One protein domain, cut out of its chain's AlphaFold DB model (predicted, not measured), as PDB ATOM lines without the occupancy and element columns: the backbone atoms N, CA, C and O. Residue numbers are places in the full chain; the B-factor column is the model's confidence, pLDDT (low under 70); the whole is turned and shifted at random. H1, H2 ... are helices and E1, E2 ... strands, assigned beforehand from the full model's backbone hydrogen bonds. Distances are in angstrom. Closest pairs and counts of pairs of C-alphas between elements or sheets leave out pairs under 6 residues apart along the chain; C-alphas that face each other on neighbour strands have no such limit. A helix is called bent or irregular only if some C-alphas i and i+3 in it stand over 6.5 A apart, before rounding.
ATOM      1  N   ILE A   4     113.360 107.868  96.763       90.81
ATOM      2  CA  ILE A   4     114.457 107.708  95.799       90.81
ATOM      3  C   ILE A   4     114.139 108.284  94.417       90.81
ATOM      4  O   ILE A   4     115.029 108.831  93.775       90.81
ATOM      5  N   GLU A   5     112.920 108.091  93.918       93.12
ATOM      6  CA  GLU A   5     112.494 108.587  92.609       93.12
ATOM      7  C   GLU A   5     112.550 110.110  92.572       93.12
ATOM      8  O   GLU A   5     113.162 110.656  91.654       93.12
ATOM      9  N   ASP A   6     112.010 110.774  93.596       94.06
ATOM     10  CA  ASP A   6     112.064 112.234  93.719       94.06
ATOM     11  C   ASP A   6     113.524 112.707  93.790       94.06
ATOM     12  O   ASP A   6     113.960 113.511  92.965       94.06
ATOM     13  N   PHE A   7     114.317 112.110  94.691       96.69
ATOM     14  CA  PHE A   7     115.736 112.428  94.836       96.69
ATOM     15  C   PHE A   7     116.503 112.271  93.519       96.69
ATOM     16  O   PHE A   7     117.187 113.190  93.091       96.69
ATOM     17  N   LEU A   8     116.410 111.123  92.843       97.25
ATOM     18  CA  LEU A   8     117.168 110.872  91.614       97.25
ATOM     19  C   LEU A   8     116.700 111.762  90.452       97.25
ATOM     20  O   LEU A   8     117.525 112.159  89.620       97.25
ATOM     21  N   THR A   9     115.411 112.104  90.407       96.81
ATOM     22  CA  THR A   9     114.854 113.021  89.405       96.81
ATOM     23  C   THR A   9     115.464 114.415  89.521       96.81
ATOM     24  O   THR A   9     115.829 114.996  88.494       96.81
ATOM     25  N   ASP A  10     115.709 114.906  90.741       96.81
ATOM     26  CA  ASP A  10     116.396 116.187  90.974       96.81
ATOM     27  C   ASP A  10     117.827 116.221  90.395       96.81
ATOM     28  O   ASP A  10     118.349 117.289  90.071       96.81
ATOM     29  N   PHE A  11     118.456 115.057  90.184       97.25
ATOM     30  CA  PHE A  11     119.780 114.924  89.551       97.25
ATOM     31  C   PHE A  11     119.729 114.535  88.061       97.25
ATOM     32  O   PHE A  11     120.766 114.234  87.446       97.25
ATOM     33  N   GLY A  12     118.537 114.574  87.458       97.19
ATOM     34  CA  GLY A  12     118.309 114.344  86.031       97.19
ATOM     35  C   GLY A  12     118.168 112.875  85.634       97.19
ATOM     36  O   GLY A  12     118.340 112.550  84.457       97.19
ATOM     37  N   PHE A  13     117.890 111.981  86.584       98.06
ATOM     38  CA  PHE A  13     117.517 110.604  86.273       98.06
ATOM     39  C   PHE A  13     116.016 110.491  85.996       98.06
ATOM     40  O   PHE A  13     115.208 111.276  86.472       98.06
ATOM     41  N   SER A  14     115.638 109.471  85.236       97.19
ATOM     42  CA  SER A  14     114.245 109.098  84.989       97.19
ATOM     43  C   SER A  14     114.081 107.589  85.103       97.19
ATOM     44  O   SER A  14     114.991 106.836  84.738       97.19
ATOM     45  N   TYR A  15     112.944 107.135  85.628       95.62
ATOM     46  CA  TYR A  15     112.671 105.707  85.762       95.62
ATOM     47  C   TYR A  15     112.317 105.076  84.407       95.62
ATOM     48  O   TYR A  15     111.315 105.421  83.778       95.62
ATOM     49  N   ASP A  16     113.137 104.122  83.971       94.12
ATOM     50  CA  ASP A  16     112.937 103.309  82.774       94.12
ATOM     51  C   ASP A  16     112.269 101.987  83.183       94.12
ATOM     52  O   ASP A  16     112.889 101.099  83.776       94.12
ATOM     53  N   LYS A  17     110.972 101.867  82.871       91.06
ATOM     54  CA  LYS A  17     110.147 100.697  83.211       91.06
ATOM     55  C   LYS A  17     110.573  99.430  82.480       91.06
ATOM     56  O   LYS A  17     110.346  98.344  83.002       91.06
ATOM     57  N   ASP A  18     111.174  99.546  81.298       89.44
ATOM     58  CA  ASP A  18     111.534  98.370  80.509       89.44
ATOM     59  C   ASP A  18     112.691  97.618  81.164       89.44
ATOM     60  O   ASP A  18     112.735  96.383  81.131       89.44
ATOM     61  N   ILE A  19     113.616  98.356  81.781       89.81
ATOM     62  CA  ILE A  19     114.798  97.800  82.450       89.81
ATOM     63  C   ILE A  19     114.723  97.847  83.981       89.81
ATOM     64  O   ILE A  19     115.654  97.369  84.622       89.81
ATOM     65  N   GLU A  20     113.644  98.404  84.537       91.62
ATOM     66  CA  GLU A  20     113.393  98.555  85.978       91.62
ATOM     67  C   GLU A  20     114.537  99.285  86.707       91.62
ATOM     68  O   GLU A  20     115.040  98.843  87.740       91.62
ATOM     69  N   ALA A  21     114.985 100.408  86.138       94.81
ATOM     70  CA  ALA A  21     116.105 101.181  86.669       94.81
ATOM     71  C   ALA A  21     115.936 102.684  86.443       94.81
ATOM     72  O   ALA A  21     115.285 103.116  85.494       94.81
ATOM     73  N   PHE A  22     116.602 103.490  87.263       97.31
ATOM     74  CA  PHE A  22     116.737 104.921  87.008       97.31
ATOM     75  C   PHE A  22     117.879 105.158  86.031       97.31
ATOM     76  O   PHE A  22     118.975 104.630  86.217       97.31
ATOM     77  N   THR A  23     117.647 105.961  84.998       97.69
ATOM     78  CA  THR A  23     118.643 106.231  83.962       97.69
ATOM     79  C   THR A  23     118.811 107.713  83.696       97.69
ATOM     80  O   THR A  23     117.850 108.478  83.760       97.69
ATOM     81  N   LYS A  24     120.039 108.101  83.358       98.19
ATOM     82  CA  LYS A  24     120.393 109.449  82.919       98.19
ATOM     83  C   LYS A  24     121.231 109.350  81.642       98.19
ATOM     84  O   LYS A  24     122.238 108.637  81.651       98.19
ATOM     85  N   PRO A  25     120.818 109.980  80.529       97.56
ATOM     86  CA  PRO A  25     121.571 109.924  79.280       97.56
ATOM     87  C   PRO A  25     122.919 110.644  79.412       97.56
ATOM     88  O   PRO A  25     123.037 111.631  80.134       97.56
ATOM     89  N   THR A  26     123.919 110.160  78.680       96.88
ATOM     90  CA  THR A  26     125.266 110.747  78.591       96.88
ATOM     91  C   THR A  26     125.703 110.835  77.130       96.88
ATOM     92  O   THR A  26     125.040 110.288  76.245       96.88
ATOM     93  N   ALA A  27     126.841 111.480  76.859       95.38
ATOM     94  CA  ALA A  27     127.396 111.556  75.505       95.38
ATOM     95  C   ALA A  27     127.689 110.166  74.901       95.38
ATOM     96  O   ALA A  27     127.473 109.946  73.710       95.38
ATOM     97  N   HIS A  28     128.127 109.212  75.729       95.44
ATOM     98  CA  HIS A  28     128.505 107.865  75.291       95.44
ATOM     99  C   HIS A  28     127.419 106.808  75.522       95.44
ATOM    100  O   HIS A  28     127.579 105.668  75.084       95.44
ATOM    101  N   GLY A  29     126.307 107.141  76.183       96.25
ATOM    102  CA  GLY A  29     125.218 106.208  76.449       96.25
ATOM    103  C   GLY A  29     124.340 106.642  77.615       96.25
ATOM    104  O   GLY A  29     123.539 107.563  77.466       96.25
ATOM    105  N   ARG A  30     124.418 105.931  78.747       97.38
ATOM    106  CA  ARG A  30     123.651 106.278  79.954       97.38
ATOM    107  C   ARG A  30     124.295 105.801  81.254       97.38
ATOM    108  O   ARG A  30     124.868 104.711  81.310       97.38
ATOM    109  N   GLN A  31     124.102 106.595  82.299       98.19
ATOM    110  CA  GLN A  31     124.267 106.210  83.698       98.19
ATOM    111  C   GLN A  31     123.003 105.494  84.184       98.19
ATOM    112  O   GLN A  31     121.901 105.753  83.691       98.19
ATOM    113  N   VAL A  32     123.166 104.587  85.144       97.19
ATOM    114  CA  VAL A  32     122.090 103.733  85.650       97.19
ATOM    115  C   VAL A  32     122.206 103.590  87.162       97.19
ATOM    116  O   VAL A  32     123.286 103.318  87.683       97.19
ATOM    117  N   VAL A  33     121.083 103.714  87.862       97.69
ATOM    118  CA  VAL A  33     120.941 103.339  89.269       97.69
ATOM    119  C   VAL A  33     119.903 102.225  89.353       97.69
ATOM    120  O   VAL A  33     118.732 102.415  89.020       97.69
ATOM    121  N   LEU A  34     120.352 101.048  89.783       95.00
ATOM    122  CA  LEU A  34     119.497  99.893  90.043       95.00
ATOM    123  C   LEU A  34     119.108  99.900  91.518       95.00
ATOM    124  O   LEU A  34     119.981  99.979  92.384       95.00
ATOM    125  N   HIS A  35     117.812  99.783  91.785       93.31
ATOM    126  CA  HIS A  35     117.242  99.705  93.123       93.31
ATOM    127  C   HIS A  35     116.418  98.424  93.228       93.31
ATOM    128  O   HIS A  35     115.410  98.267  92.542       93.31
ATOM    129  N   HIS A  36     116.846  97.507  94.091       92.00
ATOM    130  CA  HIS A  36     116.125  96.270  94.352       92.00
ATOM    131  C   HIS A  36     115.635  96.255  95.795       92.00
ATOM    132  O   HIS A  36     116.437  96.179  96.729       92.00
ATOM    133  N   HIS A  37     114.314  96.271  95.976       91.62
ATOM    134  CA  HIS A  37     113.689  95.986  97.263       91.62
ATOM    135  C   HIS A  37     113.168  94.558  97.269       91.62
ATOM    136  O   HIS A  37     112.135  94.252  96.678       91.62
ATOM    137  N   ILE A  38     113.882  93.673  97.960       91.31
ATOM    138  CA  ILE A  38     113.490  92.272  98.080       91.31
ATOM    139  C   ILE A  38     112.729  92.098  99.393       91.31
ATOM    140  O   ILE A  38     113.206  92.468 100.469       91.31
ATOM    141  N   LYS A  39     111.515  91.552  99.291       89.94
ATOM    142  CA  LYS A  39     110.632  91.235 100.415       89.94
ATOM    143  C   LYS A  39     110.271  89.756 100.356       89.94
ATOM    144  O   LYS A  39     109.809  89.273  99.327       89.94
ATOM    145  N   SER A  40     110.489  89.062 101.462       88.88
ATOM    146  CA  SER A  40     110.048  87.689 101.701       88.88
ATOM    147  C   SER A  40     109.498  87.578 103.121       88.88
ATOM    148  O   SER A  40     109.705  88.483 103.930       88.88
ATOM    149  N   ASP A  41     108.862  86.453 103.437       85.19
ATOM    150  CA  ASP A  41     108.325  86.196 104.780       85.19
ATOM    151  C   ASP A  41     109.417  86.177 105.864       85.19
ATOM    152  O   ASP A  41     109.152  86.490 107.021       85.19
ATOM    153  N   SER A  42     110.657  85.842 105.488       86.69
ATOM    154  CA  SER A  42     111.775  85.661 106.424       86.69
ATOM    155  C   SER A  42     112.755  86.833 106.461       86.69
ATOM    156  O   SER A  42     113.523  86.957 107.410       86.69
ATOM    157  N   TYR A  43     112.793  87.662 105.417       87.56
ATOM    158  CA  TYR A  43     113.713  88.795 105.330       87.56
ATOM    159  C   TYR A  43     113.218  89.859 104.355       87.56
ATOM    160  O   TYR A  43     112.608  89.558 103.324       87.56
ATOM    161  N   SER A  44     113.594  91.105 104.631       93.44
ATOM    162  CA  SER A  44     113.537  92.198 103.670       93.44
ATOM    163  C   SER A  44     114.888  92.897 103.601       93.44
ATOM    164  O   SER A  44     115.548  93.069 104.624       93.44
ATOM    165  N   TYR A  45     115.325  93.275 102.402       94.31
ATOM    166  CA  TYR A  45     116.522  94.092 102.236       94.31
ATOM    167  C   TYR A  45     116.465  94.966 100.987       94.31
ATOM    168  O   TYR A  45     115.735  94.676 100.034       94.31
ATOM    169  N   LEU A  46     117.280  96.019 101.003       94.19
ATOM    170  CA  LEU A  46     117.595  96.839  99.840       94.19
ATOM    171  C   LEU A  46     118.974  96.493  99.296       94.19
ATOM    172  O   LEU A  46     119.925  96.268 100.053       94.19
ATOM    173  N   GLU A  47     119.084  96.514  97.977       95.06
ATOM    174  CA  GLU A  47     120.339  96.383  97.253       95.06
ATOM    175  C   GLU A  47     120.372  97.438  96.146       95.06
ATOM    176  O   GLU A  47     119.440  97.551  95.347       95.06
ATOM    177  N   PHE A  48     121.446  98.225  96.119       95.81
ATOM    178  CA  PHE A  48     121.656  99.271  95.125       95.81
ATOM    179  C   PHE A  48     122.901  98.969  94.306       95.81
ATOM    180  O   PHE A  48     123.917  98.516  94.843       95.81
ATOM    181  N   HIS A  49     122.837  99.282  93.017       96.06
ATOM    182  CA  HIS A  49     124.009  99.259  92.152       96.06
ATOM    183  C   HIS A  49     124.082 100.512  91.300       96.06
ATOM    184  O   HIS A  49     123.064 101.033  90.844       96.06
ATOM    185  N   LEU A  50     125.313 100.930  91.031       97.38
ATOM    186  CA  LEU A  50     125.620 101.950  90.045       97.38
ATOM    187  C   LEU A  50     126.080 101.264  88.764       97.38
ATOM    188  O   LEU A  50     126.898 100.342  88.801       97.38
ATOM    189  N   GLY A  51     125.544 101.691  87.632       95.81
ATOM    190  CA  GLY A  51     125.810 101.092  86.338       95.81
ATOM    191  C   GLY A  51     126.137 102.130  85.280       95.81
ATOM    192  O   GLY A  51     125.625 103.245  85.297       95.81
ATOM    193  N   ILE A  52     126.967 101.723  84.327       97.00
ATOM    194  CA  ILE A  52     127.265 102.477  83.117       97.00
ATOM    195  C   ILE A  52     126.937 101.603  81.921       97.00
ATOM    196  O   ILE A  52     127.319 100.429  81.843       97.00
ATOM    197  N   ARG A  53     126.256 102.198  80.951       96.25
ATOM    198  CA  ARG A  53     126.068 101.624  79.631       96.25
ATOM    199  C   ARG A  53     126.737 102.528  78.605       96.25
ATOM    200  O   ARG A  53     126.215 103.597  78.304       96.25
ATOM    201  N   ILE A  54     127.814 102.039  77.996       96.88
ATOM    202  CA  ILE A  54     128.396 102.645  76.799       96.88
ATOM    203  C   ILE A  54     127.625 102.109  75.594       96.88
ATOM    204  O   ILE A  54     127.576 100.898  75.352       96.88
ATOM    205  N   LYS A  55     126.949 103.009  74.876       95.94
ATOM    206  CA  LYS A  55     126.052 102.696  73.761       95.94
ATOM    207  C   LYS A  55     126.760 101.821  72.740       95.94
ATOM    208  O   LYS A  55     126.327 100.689  72.524       95.94
ATOM    209  N   TYR A  78     129.165  98.187  82.542       93.56
ATOM    210  CA  TYR A  78     129.696  97.967  83.877       93.56
ATOM    211  C   TYR A  78     128.610  98.164  84.938       93.56
ATOM    212  O   TYR A  78     127.761  99.038  84.799       93.56
ATOM    213  N   ILE A  79     128.633  97.338  85.986       92.62
ATOM    214  CA  ILE A  79     127.759  97.454  87.160       92.62
ATOM    215  C   ILE A  79     128.620  97.232  88.395       92.62
ATOM    216  O   ILE A  79     129.381  96.263  88.456       92.62
ATOM    217  N   SER A  80     128.463  98.105  89.381       92.31
ATOM    218  CA  SER A  80     129.145  98.030  90.661       92.31
ATOM    219  C   SER A  80     128.137  98.060  91.804       92.31
ATOM    220  O   SER A  80     127.297  98.964  91.839       92.31
ATOM    221  N   PRO A  81     128.211  97.124  92.763       93.69
ATOM    222  CA  PRO A  81     127.535  97.308  94.040       93.69
ATOM    223  C   PRO A  81     128.169  98.484  94.799       93.69
ATOM    224  O   PRO A  81     129.291  98.906  94.488       93.69
ATOM    225  N   LEU A  82     127.450  99.027  95.783       94.19
ATOM    226  CA  LEU A  82     127.906 100.224  96.499       94.19
ATOM    227  C   LEU A  82     129.189  99.993  97.307       94.19
ATOM    228  O   LEU A  82     130.029 100.885  97.349       94.19
ATOM    229  N   ASP A  83     129.375  98.800  97.876       94.25
ATOM    230  CA  ASP A  83     130.556  98.418  98.673       94.25
ATOM    231  C   ASP A  83     131.864  98.421  97.862       94.25
ATOM    232  O   ASP A  83     132.958  98.552  98.409       94.25
ATOM    233  N   HIS A  84     131.765  98.307  96.538       91.38
ATOM    234  CA  HIS A  84     132.898  98.435  95.621       91.38
ATOM    235  C   HIS A  84     133.212  99.894  95.252       91.38
ATOM    236  O   HIS A  84     134.298 100.172  94.738       91.38
ATOM    237  N   VAL A  85     132.271 100.814  95.474       92.44
ATOM    238  CA  VAL A  85     132.448 102.257  95.255       92.44
ATOM    239  C   VAL A  85     132.934 102.928  96.537       92.44
ATOM    240  O   VAL A  85     133.855 103.742  96.492       92.44
ATOM    241  N   ASP A  86     132.340 102.550  97.666       92.88
ATOM    242  CA  ASP A  86     132.688 102.981  99.014       92.88
ATOM    243  C   ASP A  86     132.637 101.777  99.959       92.88
ATOM    244  O   ASP A  86     131.574 101.206 100.193       92.88
ATOM    245  N   ALA A  87     133.777 101.422 100.553       92.81
ATOM    246  CA  ALA A  87     133.885 100.286 101.467       92.81
ATOM    247  C   ALA A  87     133.029 100.430 102.744       92.81
ATOM    248  O   ALA A  87     132.814  99.442 103.446       92.81
ATOM    249  N   GLN A  88     132.544 101.636 103.069       93.50
ATOM    250  CA  GLN A  88     131.624 101.866 104.191       93.50
ATOM    251  C   GLN A  88     130.159 101.567 103.843       93.50
ATOM    252  O   GLN A  88     129.305 101.458 104.737       93.50
ATOM    253  N   MET A  89     129.844 101.438 102.553       95.38
ATOM    254  CA  MET A  89     128.499 101.113 102.114       95.38
ATOM    255  C   MET A  89     128.262  99.607 102.191       95.38
ATOM    256  O   MET A  89     129.051  98.822 101.673       95.38
ATOM    257  N   PRO A  90     127.165  99.164 102.825       93.50
ATOM    258  CA  PRO A  90     126.812  97.758 102.826       93.50
ATOM    259  C   PRO A  90     126.307  97.354 101.443       93.50
ATOM    260  O   PRO A  90     125.520  98.064 100.816       93.50
ATOM    261  N   ARG A  91     126.690  96.155 101.005       92.62
ATOM    262  CA  ARG A  91     126.139  95.557  99.785       92.62
ATOM    263  C   ARG A  91     124.629  95.337  99.877       92.62
ATOM    264  O   ARG A  91     123.909  95.603  98.926       92.62
ATOM    265  N   ARG A  92     124.167  94.848 101.032       94.75
ATOM    266  CA  ARG A  92     122.754  94.607 101.350       94.75
ATOM    267  C   ARG A  92     122.381  95.319 102.635       94.75
ATOM    268  O   ARG A  92     123.077  95.189 103.640       94.75
ATOM    269  N   GLN A  93     121.266  96.029 102.598       93.69
ATOM    270  CA  GLN A  93     120.715  96.771 103.724       93.69
ATOM    271  C   GLN A  93     119.477  96.036 104.228       93.69
ATOM    272  O   GLN A  93     118.404  96.170 103.645       93.69
ATOM    273  N   PHE A  94     119.640  95.202 105.256       94.19
ATOM    274  CA  PHE A  94     118.524  94.465 105.849       94.19
ATOM    275  C   PHE A  94     117.560  95.423 106.551       94.19
ATOM    276  O   PHE A  94     117.993  96.348 107.236       94.19
ATOM    277  N   ILE A  95     116.267  95.188 106.347       93.19
ATOM    278  CA  ILE A  95     115.168  95.947 106.936       93.19
ATOM    279  C   ILE A  95     114.491  95.044 107.962       93.19
ATOM    280  O   ILE A  95     113.776  94.109 107.594       93.19
ATOM    281  N   ASN A  96     114.711  95.331 109.240       89.69
ATOM    282  CA  ASN A  96     114.120  94.583 110.352       89.69
ATOM    283  C   ASN A  96     112.772  95.167 110.779       89.69
ATOM    284  O   ASN A  96     111.908  94.443 111.268       89.69
ATOM    285  N   HIS A  97     112.580  96.474 110.588       86.50
ATOM    286  CA  HIS A  97     111.321  97.148 110.879       86.50
ATOM    287  C   HIS A  97     110.972  98.200 109.815       86.50
ATOM    288  O   HIS A  97     111.874  98.807 109.234       86.50
ATOM    289  N   PRO A  98     109.675  98.481 109.565       79.44
ATOM    290  CA  PRO A  98     109.245  99.389 108.493       79.44
ATOM    291  C   PRO A  98     109.872 100.791 108.548       79.44
ATOM    292  O   PRO A  98     110.115 101.396 107.509       79.44
ATOM    293  N   GLY A  99     110.179 101.287 109.752       83.69
ATOM    294  CA  GLY A  99     110.832 102.586 109.945       83.69
ATOM    295  C   GLY A  99     112.296 102.667 109.485       83.69
ATOM    296  O   GLY A  99     112.800 103.774 109.341       83.69
ATOM    297  N   GLU A 100     112.990 101.546 109.235       90.75
ATOM    298  CA  GLU A 100     114.385 101.585 108.749       90.75
ATOM    299  C   GLU A 100     114.478 101.961 107.271       90.75
ATOM    300  O   GLU A 100     115.544 102.362 106.815       90.75
ATOM    301  N   LEU A 101     113.381 101.843 106.510       89.88
ATOM    302  CA  LEU A 101     113.412 102.067 105.066       89.88
ATOM    303  C   LEU A 101     113.890 103.485 104.726       89.88
ATOM    304  O   LEU A 101     114.810 103.642 103.929       89.88
ATOM    305  N   ALA A 102     113.323 104.492 105.397       90.50
ATOM    306  CA  ALA A 102     113.727 105.886 105.236       90.50
ATOM    307  C   ALA A 102     115.196 106.108 105.639       90.50
ATOM    308  O   ALA A 102     115.919 106.812 104.950       90.50
ATOM    309  N   LEU A 103     115.684 105.437 106.692       92.62
ATOM    310  CA  LEU A 103     117.085 105.551 107.121       92.62
ATOM    311  C   LEU A 103     118.062 105.009 106.068       92.62
ATOM    312  O   LEU A 103     119.128 105.585 105.850       92.62
ATOM    313  N   HIS A 104     117.707 103.901 105.414       93.50
ATOM    314  CA  HIS A 104     118.514 103.330 104.334       93.50
ATOM    315  C   HIS A 104     118.474 104.200 103.072       93.50
ATOM    316  O   HIS A 104     119.489 104.309 102.381       93.50
ATOM    317  N   TYR A 105     117.344 104.855 102.789       93.56
ATOM    318  CA  TYR A 105     117.228 105.829 101.699       93.56
ATOM    319  C   TYR A 105     118.044 107.091 101.979       93.56
ATOM    320  O   TYR A 105     118.900 107.425 101.168       93.56
ATOM    321  N   ASP A 106     117.935 107.689 103.165       94.62
ATOM    322  CA  ASP A 106     118.764 108.831 103.570       94.62
ATOM    323  C   ASP A 106     120.265 108.513 103.473       94.62
ATOM    324  O   ASP A 106     121.080 109.340 103.051       94.62
ATOM    325  N   LYS A 107     120.662 107.293 103.864       95.38
ATOM    326  CA  LYS A 107     122.049 106.832 103.735       95.38
ATOM    327  C   LYS A 107     122.471 106.732 102.267       95.38
ATOM    328  O   LYS A 107     123.575 107.160 101.928       95.38
ATOM    329  N   PHE A 108     121.614 106.175 101.414       96.31
ATOM    330  CA  PHE A 108     121.855 106.084  99.976       96.31
ATOM    331  C   PHE A 108     121.974 107.469  99.327       96.31
ATOM    332  O   PHE A 108     122.936 107.712  98.604       96.31
ATOM    333  N   GLU A 109     121.065 108.394  99.630       96.88
ATOM    334  CA  GLU A 109     121.081 109.762  99.101       96.88
ATOM    335  C   GLU A 109     122.379 110.491  99.455       96.88
ATOM    336  O   GLU A 109     123.048 111.049  98.584       96.88
ATOM    337  N   ARG A 110     122.801 110.415 100.726       97.00
ATOM    338  CA  ARG A 110     124.089 110.978 101.161       97.00
ATOM    339  C   ARG A 110     125.245 110.366 100.381       97.00
ATOM    340  O   ARG A 110     126.087 111.103  99.874       97.00
ATOM    341  N   PHE A 111     125.283 109.041 100.253       97.62
ATOM    342  CA  PHE A 111     126.301 108.370  99.448       97.62
ATOM    343  C   PHE A 111     126.307 108.883  98.000       97.62
ATOM    344  O   PHE A 111     127.377 109.182  97.464       97.62
ATOM    345  N   MET A 112     125.137 109.043  97.377       98.12
ATOM    346  CA  MET A 112     125.024 109.545  96.008       98.12
ATOM    347  C   MET A 112     125.598 110.956  95.870       98.12
ATOM    348  O   MET A 112     126.418 111.183  94.980       98.12
ATOM    349  N   VAL A 113     125.253 111.864  96.787       97.75
ATOM    350  CA  VAL A 113     125.760 113.246  96.799       97.75
ATOM    351  C   VAL A 113     127.276 113.298  97.005       97.75
ATOM    352  O   VAL A 113     127.971 114.011  96.283       97.75
ATOM    353  N   TYR A 114     127.813 112.550  97.972       96.25
ATOM    354  CA  TYR A 114     129.238 112.635  98.313       96.25
ATOM    355  C   TYR A 114     130.148 111.871  97.347       96.25
ATOM    356  O   TYR A 114     131.303 112.262  97.143       96.25
ATOM    357  N   GLN A 115     129.666 110.774  96.763       96.12
ATOM    358  CA  GLN A 115     130.517 109.865  95.999       96.12
ATOM    359  C   GLN A 115     129.840 109.231  94.788       96.12
ATOM    360  O   GLN A 115     130.505 109.100  93.761       96.12
ATOM    361  N   GLY A 116     128.565 108.848  94.879       97.56
ATOM    362  CA  GLY A 116     127.886 108.083  93.833       97.56
ATOM    363  C   GLY A 116     127.792 108.820  92.497       97.56
ATOM    364  O   GLY A 116     128.197 108.260  91.481       97.56
ATOM    365  N   PHE A 117     127.357 110.084  92.477       98.19
ATOM    366  CA  PHE A 117     127.283 110.857  91.227       98.19
ATOM    367  C   PHE A 117     128.664 111.097  90.623       98.19
ATOM    368  O   PHE A 117     128.880 110.787  89.459       98.19
ATOM    369  N   ARG A 118     129.649 111.502  91.434       97.44
ATOM    370  CA  ARG A 118     131.042 111.637  90.975       97.44
ATOM    371  C   ARG A 118     131.588 110.326  90.405       97.44
ATOM    372  O   ARG A 118     132.390 110.337  89.474       97.44
ATOM    373  N   TRP A 119     131.212 109.194  90.998       97.19
ATOM    374  CA  TRP A 119     131.588 107.885  90.488       97.19
ATOM    375  C   TRP A 119     130.943 107.621  89.125       97.19
ATOM    376  O   TRP A 119     131.654 107.211  88.212       97.19
ATOM    377  N   LEU A 120     129.649 107.901  88.963       98.00
ATOM    378  CA  LEU A 120     128.945 107.752  87.688       98.00
ATOM    379  C   LEU A 120     129.533 108.658  86.597       98.00
ATOM    380  O   LEU A 120     129.871 108.161  85.527       98.00
ATOM    381  N   ASP A 121     129.751 109.936  86.906       97.50
ATOM    382  CA  ASP A 121     130.313 110.925  85.979       97.50
ATOM    383  C   ASP A 121     131.734 110.554  85.541       97.50
ATOM    384  O   ASP A 121     132.118 110.751  84.398       97.50
ATOM    385  N   ARG A 122     132.541 109.970  86.435       96.12
ATOM    386  CA  ARG A 122     133.886 109.502  86.076       96.12
ATOM    387  C   ARG A 122     133.849 108.298  85.133       96.12
ATOM    388  O   ARG A 122     134.711 108.183  84.270       96.12
ATOM    389  N   HIS A 123     132.926 107.364  85.350       94.94
ATOM    390  CA  HIS A 123     132.918 106.084  84.638       94.94
ATOM    391  C   HIS A 123     132.041 106.100  83.382       94.94
ATOM    392  O   HIS A 123     131.959 105.078  82.708       94.94
ATOM    393  N   GLU A 124     131.391 107.214  83.041       95.25
ATOM    394  CA  GLU A 124     130.713 107.350  81.746       95.25
ATOM    395  C   GLU A 124     131.686 107.467  80.565       95.25
ATOM    396  O   GLU A 124     131.283 107.221  79.427       95.25
ATOM    397  N   ASP A 125     132.948 107.807  80.845       96.25
ATOM    398  CA  ASP A 125     134.042 107.847  79.883       96.25
ATOM    399  C   ASP A 125     134.566 106.420  79.591       96.25
ATOM    400  O   ASP A 125     135.053 105.730  80.502       96.25
TER     401      ASP A 125
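Overview. This is residues 4 to 55 and 78 to 125 of the 206 residues of an uncharacterized protein of Nitritalea halalkaliphila LW7 (UniProt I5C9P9). A twisted antiparallel sheet of five strands has its two helices on one face: the long, kinked H2 runs along the long hairpin of E3 and E4, and the short H1 lies over the E1 end of the sheet. The hairpin and H2 make the longest axis, and a long link, residues 82 to 99, joins the edge strand E5 to H2. The printed part has 100 residues, with the order H1 E1 E2 E3 E4 E5 H2 along the chain and the order E1 - E2 - E3 - E4 - E5 across the sheet. The class is mixed, helices and strands, and the whole is compact, with a radius of gyration of the C-alphas of 13.5 A and spans of 42 by 30 by 23 A.

Along the chain. The longest strands are E3, residues 29 to 39, 31.8 A, and E4, residues 44 to 54, 32.4 A; C-alpha 29 is at (125.218, 106.208, 76.449). E2 is residues 21 to 25, E1 residues 14 to 16 and E5 residues 78 to 81. H2, residues 100 to 123, measures 30.7 A and ends with C-alpha 123 at (132.918, 106.084, 84.638). It has a kink of 52 degrees near residue 112 and is irregular: C-alphas 114 and 117 are 7.6 A apart. H1 is residues 4 to 10, from C-alpha 4 at (114.457, 107.708, 95.799).

Arrangement. E1, E2, E3 and E4 form a meander, each strand the antiparallel neighbour of the one before. In the hairpin of E3 and E4, N 34 and O 49 are 2.9 A apart, within hydrogen-bond range; so are N 24 and O 31 of E2 and E3, 3.0 A, and N 14 and O 23 of E1 and E2, 2.8 A. E5 is antiparallel to E4, with N 52 and O 78 at 2.8 A. H1 and H2 lie on the same face of the sheet, two layers in which helices are on one face. H2 lies over E3 and E4 at a height over the sheet of 10.1 A and runs along the strands, at 20 degrees to E3 on the local plane. The closest C-alphas of E4 and H2 are those of Ile 52 and His 123, 6.9 A. H1 lies over E1 at a height of 8.4 A. H1 and H2 only just touch, with 3 pairs of C-alphas within 8 A, through residues 105 to 109 of H2 alone; the closest C-alphas are those of Ile 4 and Tyr 105, 6.8 A. Every O i to N i+4 pair is within hydrogen-bond range in H1, and 18 of 20 in H2.

Size, cuts and confidence. The C-alphas of Ala 27 and Ser 42, the two farthest apart, are 43.2 A from each other. Residues 56 to 77 are not printed, and C-alphas 55 and 78 are 11.7 A apart across this cut. The link from E5 to H2 is long; its residues 93 to 94 pair antiparallel with residues 45 to 46 of E4. The mean pLDDT of the printed part is 94.2, and no printed residue is under 70.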